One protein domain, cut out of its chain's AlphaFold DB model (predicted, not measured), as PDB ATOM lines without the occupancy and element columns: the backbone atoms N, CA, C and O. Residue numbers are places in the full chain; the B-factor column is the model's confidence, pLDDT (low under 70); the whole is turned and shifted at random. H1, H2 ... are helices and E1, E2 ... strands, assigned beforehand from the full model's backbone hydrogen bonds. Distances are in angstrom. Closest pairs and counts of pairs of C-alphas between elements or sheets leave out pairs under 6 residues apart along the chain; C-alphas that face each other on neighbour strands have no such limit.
ATOM      1  N   THR A  13     201.824 124.197 121.311       85.62
ATOM      2  CA  THR A  13     202.300 122.911 120.789       85.62
ATOM      3  C   THR A  13     201.137 122.017 120.356       85.62
ATOM      4  O   THR A  13     201.163 121.441 119.264       85.62
ATOM      5  N   GLU A  14     200.048 121.950 121.120       86.88
ATOM      6  CA  GLU A  14     198.850 121.197 120.739       86.88
ATOM      7  C   GLU A  14     198.175 121.787 119.498       86.88
ATOM      8  O   GLU A  14     197.791 121.037 118.592       86.88
ATOM      9  N   LYS A  15     198.058 123.120 119.405       88.44
ATOM     10  CA  LYS A  15     197.548 123.792 118.195       88.44
ATOM     11  C   LYS A  15     198.425 123.472 116.989       88.44
ATOM     12  O   LYS A  15     197.895 123.173 115.915       88.44
ATOM     13  N   MET A  16     199.743 123.502 117.155       90.31
ATOM     14  CA  MET A  16     200.700 123.157 116.109       90.31
ATOM     15  C   MET A  16     200.466 121.729 115.601       90.31
ATOM     16  O   MET A  16     200.248 121.525 114.401       90.31
ATOM     17  N   ILE A  17     200.445 120.749 116.509       90.44
ATOM     18  CA  ILE A  17     200.203 119.336 116.183       90.44
ATOM     19  C   ILE A  17     198.845 119.166 115.489       90.44
ATOM     20  O   ILE A  17     198.740 118.438 114.494       90.44
ATOM     21  N   PHE A  18     197.810 119.857 115.971       91.25
ATOM     22  CA  PHE A  18     196.477 119.836 115.379       91.25
ATOM     23  C   PHE A  18     196.489 120.327 113.925       91.25
ATOM     24  O   PHE A  18     196.032 119.606 113.035       91.25
ATOM     25  N   TYR A  19     197.053 121.504 113.646       93.56
ATOM     26  CA  TYR A  19     197.075 122.061 112.288       93.56
ATOM     27  C   TYR A  19     197.939 121.247 111.321       93.56
ATOM     28  O   TYR A  19     197.528 121.025 110.181       93.56
ATOM     29  N   ILE A  20     199.077 120.718 111.779       93.00
ATOM     30  CA  ILE A  20     199.908 119.779 111.006       93.00
ATOM     31  C   ILE A  20     199.119 118.512 110.654       93.00
ATOM     32  O   ILE A  20     199.216 117.993 109.537       93.00
ATOM     33  N   SER A  21     198.316 118.007 111.594       93.00
ATOM     34  CA  SER A  21     197.478 116.825 111.379       93.00
ATOM     35  C   SER A  21     196.362 117.105 110.372       93.00
ATOM     36  O   SER A  21     196.162 116.325 109.440       93.00
ATOM     37  N   VAL A  22     195.682 118.249 110.501       93.94
ATOM     38  CA  VAL A  22     194.643 118.692 109.558       93.94
ATOM     39  C   VAL A  22     195.214 118.868 108.152       93.94
ATOM     40  O   VAL A  22     194.620 118.378 107.193       93.94
ATOM     41  N   ALA A  23     196.376 119.507 108.011       94.50
ATOM     42  CA  ALA A  23     197.013 119.692 106.712       94.50
ATOM     43  C   ALA A  23     197.384 118.361 106.057       94.50
ATOM     44  O   ALA A  23     197.097 118.169 104.880       94.50
ATOM     45  N   ASN A  24     197.941 117.408 106.812       93.94
ATOM     46  CA  ASN A  24     198.211 116.070 106.284       93.94
ATOM     47  C   ASN A  24     196.934 115.373 105.788       93.94
ATOM     48  O   ASN A  24     196.959 114.760 104.723       93.94
ATOM     49  N   LEU A  25     195.822 115.470 106.524       94.25
ATOM     50  CA  LEU A  25     194.544 114.890 106.101       94.25
ATOM     51  C   LEU A  25     194.022 115.532 104.813       94.25
ATOM     52  O   LEU A  25     193.628 114.810 103.897       94.25
ATOM     53  N   GLN A  26     194.054 116.863 104.725       94.19
ATOM     54  CA  GLN A  26     193.640 117.579 103.518       94.19
ATOM     55  C   GLN A  26     194.522 117.176 102.330       94.19
ATOM     56  O   GLN A  26     194.009 116.703 101.317       94.19
ATOM     57  N   ILE A  27     195.844 117.218 102.486       94.12
ATOM     58  CA  ILE A  27     196.793 116.836 101.432       94.12
ATOM     59  C   ILE A  27     196.572 115.400 100.959       94.12
ATOM     60  O   ILE A  27     196.590 115.140  99.758       94.12
ATOM     61  N   ASN A  28     196.318 114.466 101.877       93.19
ATOM     62  CA  ASN A  28     196.014 113.079 101.520       93.19
ATOM     63  C   ASN A  28     194.690 112.942 100.743       93.19
ATOM     64  O   ASN A  28     194.505 111.957 100.034       93.19
ATOM     65  N   SER A  29     193.786 113.919 100.853       92.50
ATOM     66  CA  SER A  29     192.575 114.027 100.026       92.50
ATOM     67  C   SER A  29     192.799 114.758  98.691       92.50
ATOM     68  O   SER A  29     191.869 114.873  97.900       92.50
ATOM     69  N   GLY A  30     194.028 115.210  98.416       93.12
ATOM     70  CA  GLY A  30     194.439 115.831  97.154       93.12
ATOM     71  C   GLY A  30     194.294 117.353  97.096       93.12
ATOM     72  O   GLY A  30     194.684 117.952  96.099       93.12
ATOM     73  N   ILE A  31     193.780 117.981  98.152       93.38
ATOM     74  CA  ILE A  31     193.526 119.425  98.218       93.38
ATOM     75  C   ILE A  31     194.109 120.000  99.502       93.38
ATOM     76  O   ILE A  31     194.210 119.311 100.510       93.38
ATOM     77  N   LEU A  32     194.442 121.281  99.522       95.25
ATOM     78  CA  LEU A  32     194.813 121.980 100.746       95.25
ATOM     79  C   LEU A  32     194.105 123.325 100.783       95.25
ATOM     80  O   LEU A  32     194.240 124.128  99.869       95.25
ATOM     81  N   SER A  33     193.331 123.589 101.831       94.88
ATOM     82  CA  SER A  33     192.681 124.896 101.949       94.88
ATOM     83  C   SER A  33     193.714 126.000 102.185       94.88
ATOM     84  O   SER A  33     194.639 125.824 102.981       94.88
ATOM     85  N   SER A  34     193.528 127.153 101.542       93.06
ATOM     86  CA  SER A  34     194.382 128.343 101.674       93.06
ATOM     87  C   SER A  34     194.587 128.751 103.136       93.06
ATOM     88  O   SER A  34     195.711 128.976 103.574       93.06
ATOM     89  N   ARG A  35     193.516 128.722 103.938       92.44
ATOM     90  CA  ARG A  35     193.568 129.012 105.377       92.44
ATOM     91  C   ARG A  35     194.492 128.057 106.137       92.44
ATOM     92  O   ARG A  35     195.217 128.491 107.024       92.44
ATOM     93  N   ILE A  36     194.440 126.759 105.839       94.12
ATOM     94  CA  ILE A  36     195.306 125.775 106.505       94.12
ATOM     95  C   ILE A  36     196.735 125.888 105.981       94.12
ATOM     96  O   ILE A  36     197.665 125.794 106.778       94.12
ATOM     97  N   TYR A  37     196.912 126.153 104.684       94.00
ATOM     98  CA  TYR A  37     198.219 126.434 104.097       94.00
ATOM     99  C   TYR A  37     198.919 127.585 104.827       94.00
ATOM    100  O   TYR A  37     200.039 127.405 105.289       94.00
ATOM    101  N   GLU A  38     198.252 128.730 105.000       93.62
ATOM    102  CA  GLU A  38     198.827 129.907 105.667       93.62
ATOM    103  C   GLU A  38     199.197 129.633 107.128       93.62
ATOM    104  O   GLU A  38     200.279 130.004 107.582       93.62
ATOM    105  N   VAL A  39     198.315 128.964 107.878       92.81
ATOM    106  CA  VAL A  39     198.581 128.636 109.287       92.81
ATOM    107  C   VAL A  39     199.778 127.695 109.407       92.81
ATOM    108  O   VAL A  39     200.657 127.921 110.237       92.81
ATOM    109  N   VAL A  40     199.842 126.663 108.567       92.69
ATOM    110  CA  VAL A  40     200.937 125.691 108.599       92.69
ATOM    111  C   VAL A  40     202.247 126.284 108.087       92.69
ATOM    112  O   VAL A  40     203.291 126.005 108.667       92.69
ATOM    113  N   ASP A  41     202.218 127.129 107.060       93.19
ATOM    114  CA  ASP A  41     203.405 127.847 106.586       93.19
ATOM    115  C   ASP A  41     203.984 128.753 107.687       93.19
ATOM    116  O   ASP A  41     205.198 128.782 107.897       93.19
ATOM    117  N   ASN A  42     203.125 129.416 108.467       91.75
ATOM    118  CA  ASN A  42     203.562 130.195 109.625       91.75
ATOM    119  C   ASN A  42     204.159 129.312 110.728       91.75
ATOM    120  O   ASN A  42     205.257 129.613 111.187       91.75
ATOM    121  N   ILE A  43     203.498 128.204 111.087       90.31
ATOM    122  CA  ILE A  43     204.023 127.207 112.041       90.31
ATOM    123  C   ILE A  43     205.421 126.746 111.627       90.31
ATOM    124  O   ILE A  43     206.329 126.684 112.445       90.31
ATOM    125  N   ILE A  44     205.596 126.430 110.345       90.31
ATOM    126  CA  ILE A  44     206.860 125.964 109.785       90.31
ATOM    127  C   ILE A  44     207.960 127.022 109.930       90.31
ATOM    128  O   ILE A  44     209.104 126.684 110.234       90.31
ATOM    129  N   LYS A  45     207.629 128.293 109.683       89.94
ATOM    130  CA  LYS A  45     208.572 129.415 109.768       89.94
ATOM    131  C   LYS A  45     208.943 129.772 111.202       89.94
ATOM    132  O   LYS A  45     210.054 130.242 111.421       89.94
ATOM    133  N   SER A  46     208.032 129.567 112.149       88.00
ATOM    134  CA  SER A  46     208.232 129.861 113.571       88.00
ATOM    135  C   SER A  46     208.605 128.632 114.403       88.00
ATOM    136  O   SER A  46     208.618 128.726 115.625       88.00
ATOM    137  N   PHE A  47     208.851 127.476 113.777       86.81
ATOM    138  CA  PHE A  47     209.163 126.245 114.494       86.81
ATOM    139  C   PHE A  47     210.517 126.362 115.200       86.81
ATOM    140  O   PHE A  47     211.556 126.469 114.544       86.81
ATOM    141  N   ASP A  48     210.493 126.296 116.528       89.06
ATOM    142  CA  ASP A  48     211.679 126.250 117.372       89.06
ATOM    143  C   ASP A  48     211.826 124.859 117.992       89.06
ATOM    144  O   ASP A  48     211.019 124.436 118.818       89.06
ATOM    145  N   PHE A  49     212.856 124.129 117.568       88.69
ATOM    146  CA  PHE A  49     213.066 122.754 118.007       88.69
ATOM    147  C   PHE A  49     213.364 122.665 119.504       88.69
ATOM    148  O   PHE A  49     212.882 121.734 120.143       88.69
ATOM    149  N   ASP A  50     214.119 123.614 120.060       90.25
ATOM    150  CA  ASP A  50     214.541 123.554 121.462       90.25
ATOM    151  C   ASP A  50     213.330 123.708 122.392       90.25
ATOM    152  O   ASP A  50     213.135 122.879 123.281       90.25
ATOM    153  N   THR A  51     212.433 124.661 122.104       87.69
ATOM    154  CA  THR A  51     211.186 124.803 122.872       87.69
ATOM    155  C   THR A  51     210.299 123.552 122.785       87.69
ATOM    156  O   THR A  51     209.758 123.089 123.787       87.69
ATOM    157  N   ILE A  52     210.189 122.932 121.607       89.19
ATOM    158  CA  ILE A  52     209.390 121.709 121.433       89.19
ATOM    159  C   ILE A  52     210.016 120.508 122.162       89.19
ATOM    160  O   ILE A  52     209.293 119.642 122.660       89.19
ATOM    161  N   VAL A  53     211.349 120.433 122.238       91.94
ATOM    162  CA  VAL A  53     212.053 119.413 123.032       91.94
ATOM    163  C   VAL A  53     211.760 119.583 124.518       91.94
ATOM    164  O   VAL A  53     211.571 118.572 125.195       91.94
ATOM    165  N   ASP A  54     211.698 120.817 125.010       90.44
ATOM    166  CA  ASP A  54     211.391 121.096 126.414       90.44
ATOM    167  C   ASP A  54     209.950 120.698 126.782       90.44
ATOM    168  O   ASP A  54     209.718 120.193 127.882       90.44
ATOM    169  N   GLU A  55     208.994 120.844 125.858       88.50
ATOM    170  CA  GLU A  55     207.583 120.500 126.098       88.50
ATOM    171  C   GLU A  55     207.245 119.017 125.874       88.50
ATOM    172  O   GLU A  55     206.535 118.412 126.679       88.50
ATOM    173  N   LEU A  56     207.734 118.409 124.787       88.75
ATOM    174  CA  LEU A  56     207.359 117.044 124.380       88.75
ATOM    175  C   LEU A  56     208.440 115.998 124.674       88.75
ATOM    176  O   LEU A  56     208.186 114.795 124.633       88.75
ATOM    177  N   GLY A  57     209.669 116.431 124.945       92.25
ATOM    178  CA  GLY A  57     210.834 115.560 124.995       92.25
ATOM    179  C   GLY A  57     211.437 115.277 123.614       92.25
ATOM    180  O   GLY A  57     210.799 115.345 122.562       92.25
ATOM    181  N   ILE A  58     212.722 114.909 123.615       93.44
ATOM    182  CA  ILE A  58     213.543 114.794 122.397       93.44
ATOM    183  C   ILE A  58     213.019 113.787 121.363       93.44
ATOM    184  O   ILE A  58     213.241 113.965 120.165       93.44
ATOM    185  N   THR A  59     212.369 112.709 121.802       94.25
ATOM    186  CA  THR A  59     211.856 111.669 120.898       94.25
ATOM    187  C   THR A  59     210.679 112.196 120.087       94.25
ATOM    188  O   THR A  59     210.691 112.092 118.861       94.25
ATOM    189  N   ASP A  60     209.712 112.818 120.755       90.44
ATOM    190  CA  ASP A  60     208.489 113.310 120.121       90.44
ATOM    191  C   ASP A  60     208.766 114.574 119.300       90.44
ATOM    192  O   ASP A  60     208.270 114.704 118.179       90.44
ATOM    193  N   ALA A  61     209.670 115.439 119.768       91.50
ATOM    194  CA  ALA A  61     210.165 116.572 118.988       91.50
ATOM    195  C   ALA A  61     210.822 116.131 117.665       91.50
ATOM    196  O   ALA A  61     210.608 116.742 116.614       91.50
ATOM    197  N   LYS A  62     211.596 115.033 117.686       93.50
ATOM    198  CA  LYS A  62     212.197 114.448 116.475       93.50
ATOM    199  C   LYS A  62     211.164 113.828 115.537       93.50
ATOM    200  O   LYS A  62     211.340 113.898 114.323       93.50
ATOM    201  N   ASP A  63     210.103 113.224 116.058       92.25
ATOM    202  CA  ASP A  63     209.018 112.741 115.200       92.25
ATOM    203  C   ASP A  63     208.277 113.920 114.549       92.25
ATOM    204  O   ASP A  63     208.024 113.922 113.340       92.25
ATOM    205  N   LEU A  64     208.005 114.978 115.318       90.75
ATOM    206  CA  LEU A  64     207.307 116.163 114.829       90.75
ATOM    207  C   LEU A  64     208.093 116.893 113.733       90.75
ATOM    208  O   LEU A  64     207.511 117.230 112.699       90.75
ATOM    209  N   ILE A  65     209.409 117.077 113.891       92.31
ATOM    210  CA  ILE A  65     210.227 117.730 112.857       92.31
ATOM    211  C   ILE A  65     210.249 116.917 111.555       92.31
ATOM    212  O   ILE A  65     210.124 117.489 110.473       92.31
ATOM    213  N   LEU A  66     210.306 115.583 111.626       92.69
ATOM    214  CA  LEU A  66     210.233 114.731 110.433       92.69
ATOM    215  C   LEU A  66     208.882 114.869 109.719       92.69
ATOM    216  O   LEU A  66     208.828 114.929 108.486       92.69
ATOM    217  N   ARG A  67     207.785 114.966 110.480       91.00
ATOM    218  CA  ARG A  67     206.450 115.230 109.923       91.00
ATOM    219  C   ARG A  67     206.376 116.604 109.267       91.00
ATOM    220  O   ARG A  67     205.798 116.706 108.187       91.00
ATOM    221  N   ILE A  68     206.972 117.625 109.877       91.25
ATOM    222  CA  ILE A  68     207.038 118.987 109.333       91.25
ATOM    223  C   ILE A  68     207.824 119.023 108.018       91.25
ATOM    224  O   ILE A  68     207.339 119.580 107.034       91.25
ATOM    225  N   GLU A  69     208.991 118.386 107.952       91.50
ATOM    226  CA  GLU A  69     209.795 118.323 106.722       91.50
ATOM    227  C   GLU A  69     209.072 117.565 105.598       91.50
ATOM    228  O   GLU A  69     209.061 117.989 104.436       91.50
ATOM    229  N   SER A  70     208.378 116.475 105.942       92.56
ATOM    230  CA  SER A  70     207.515 115.774 104.987       92.56
ATOM    231  C   SER A  70     206.380 116.675 104.492       92.56
ATOM    232  O   SER A  70     206.096 116.719 103.292       92.56
ATOM    233  N   LEU A  71     205.755 117.425 105.400       92.12
ATOM    234  CA  LEU A  71     204.647 118.320 105.091       92.12
ATOM    235  C   LEU A  71     205.076 119.459 104.161       92.12
ATOM    236  O   LEU A  71     204.393 119.687 103.165       92.12
ATOM    237  N   LYS A  72     206.235 120.090 104.408       91.88
ATOM    238  CA  LYS A  72     206.839 121.103 103.518       91.88
ATOM    239  C   LYS A  72     206.895 120.623 102.071       91.88
ATOM    240  O   LYS A  72     206.465 121.330 101.165       91.88
ATOM    241  N   THR A  73     207.398 119.407 101.867       92.31
ATOM    242  CA  THR A  73     207.527 118.817 100.528       92.31
ATOM    243  C   THR A  73     206.156 118.594  99.892       92.31
ATOM    244  O   THR A  73     205.926 118.975  98.748       92.31
ATOM    245  N   LYS A  74     205.207 118.018 100.638       92.00
ATOM    246  CA  LYS A  74     203.869 117.722 100.107       92.00
ATOM    247  C   LYS A  74     203.077 118.987  99.768       92.00
ATOM    248  O   LYS A  74     202.396 119.018  98.743       92.00
ATOM    249  N   MET A  75     203.198 120.035 100.586       92.50
ATOM    250  CA  MET A  75     202.545 121.331 100.369       92.50
ATOM    251  C   MET A  75     202.975 122.009  99.062       92.50
ATOM    252  O   MET A  75     202.207 122.794  98.519       92.50
ATOM    253  N   GLN A  76     204.162 121.703  98.529       89.38
ATOM    254  CA  GLN A  76     204.621 122.221  97.232       89.38
ATOM    255  C   GLN A  76     203.974 121.510  96.034       89.38
ATOM    256  O   GLN A  76     204.004 122.032  94.922       89.38
ATOM    257  N   SER A  77     203.423 120.314  96.247       90.50
ATOM    258  CA  SER A  77     202.874 119.454  95.189       90.50
ATOM    259  C   SER A  77     201.347 119.373  95.156       90.50
ATOM    260  O   SER A  77     200.792 118.845  94.197       90.50
ATOM    261  N   VAL A  78     200.672 119.846  96.204       93.00
ATOM    262  CA  VAL A  78     199.213 119.759  96.351       93.00
ATOM    263  C   VAL A  78     198.524 120.987  95.757       93.00
ATOM    264  O   VAL A  78     199.063 122.092  95.791       93.00
ATOM    265  N   GLU A  79     197.307 120.809  95.248       91.75
ATOM    266  CA  GLU A  79     196.464 121.925  94.827       91.75
ATOM    267  C   GLU A  79     195.960 122.709  96.047       91.75
ATOM    268  O   GLU A  79     195.340 122.145  96.953       91.75
ATOM    269  N   VAL A  80     196.221 124.021  96.070       90.44
ATOM    270  CA  VAL A  80     195.723 124.919  97.117       90.44
ATOM    271  C   VAL A  80     194.413 125.554  96.662       90.44
ATOM    272  O   VAL A  80     194.387 126.270  95.663       90.44
ATOM    273  N   ILE A  81     193.339 125.314  97.414       87.94
ATOM    274  CA  ILE A  81     191.997 125.830  97.122       87.94
ATOM    275  C   ILE A  81     191.619 126.948  98.098       87.94
ATOM    276  O   ILE A  81     191.829 126.832  99.308       87.94
TER     277      ILE A  81
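This is residues 13 to 81 of the 82 residues of an uncharacterized protein of Paenibacillus sp. P3E (UniProt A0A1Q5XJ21). Three helices, H1, H2 and H4, pack on one another at crossing angles around a triangle and make the body of a short rod. The short helix H3 closes one end of the rod, and a tiny sheet of two parallel strands, E1 and E2, sits at the other. The printed part has 69 residues, with four named helices and two named strands in the order H1 E1 H2 H3 H4 E2; its class is mostly helix. It is compact, with a radius of gyration of the C-alphas of 11.9 A, and its C-alphas span 35 by 17 by 16 A.

Begin with H1, residues 13 to 28, and look next at H2, residues 34 to 45: they touch at a steep tilt of 51 degrees, opposite ways, with the C-alphas of Ala 23 and Ile 36 closest at 6.3 A. H1 touches H2 with its residues 16 to 23 alone. H3, residues 49 to 56, is apart from H2. It is close to H1 but not clearly touching, with the C-alphas of Thr 13 and Ile 52 closest at 7.2 A. H4, residues 58 to 75, is the hub, touching the three other helices. It touches H1 at 38 degrees, only just a steep tilt, the same way; their closest C-alphas, of Asn 24 and Leu 71, are 6.9 A apart. H4 and H2 only just touch, with 3 pairs of C-alphas within 8 A, the closest those of Ile 44 and Ile 68 at 7.0 A; H4 uses its residues 68 to 75 alone. With residues 60 to 65 alone H4 touches H3 at a steep tilt of 58 degrees, opposite ways, with the C-alphas of Val 53 and Ala 61 closest at 5.3 A. The helix packing is mostly crossed. E1, residues 31 to 33, and E2, residues 79 to 81, are parallel neighbours at 37 degrees; look for N 32 and O 79, and N 81 and O 32, each 2.9 A apart, within hydrogen-bond range. E1, the helices H2, H3 and H4, and E2 form a strand-helix-strand unit, two parallel neighbour strands with helices between them along the chain. In H1, H2, H3 and H4 every O i to N i+4 pair is within hydrogen-bond range.

Find C-alpha 13 at (202.300, 122.911, 120.789); from there H1 runs 22.5 A to C-alpha 28. E1 follows at residues 31 to 33, and H2 then covers 16.4 A from residue 34 to 45. H3 spans 10.3 A from residue 49 to 56. Find C-alpha 58 at (213.543, 114.794, 122.397), where H4, the longest helix, sets out on its 25.5 A to C-alpha 75. E2 ends at C-alpha 81, at (191.997, 125.830, 97.122).

The two C-alphas farthest apart, those of Asp 54 and Ile 81, are 35.4 A apart. The printed part runs from residue 13 to 81 with no cut, and its five links are tight. Read the B-factor column for the model's confidence: the mean pLDDT of the printed part is 91.6, and no printed residue is under 70.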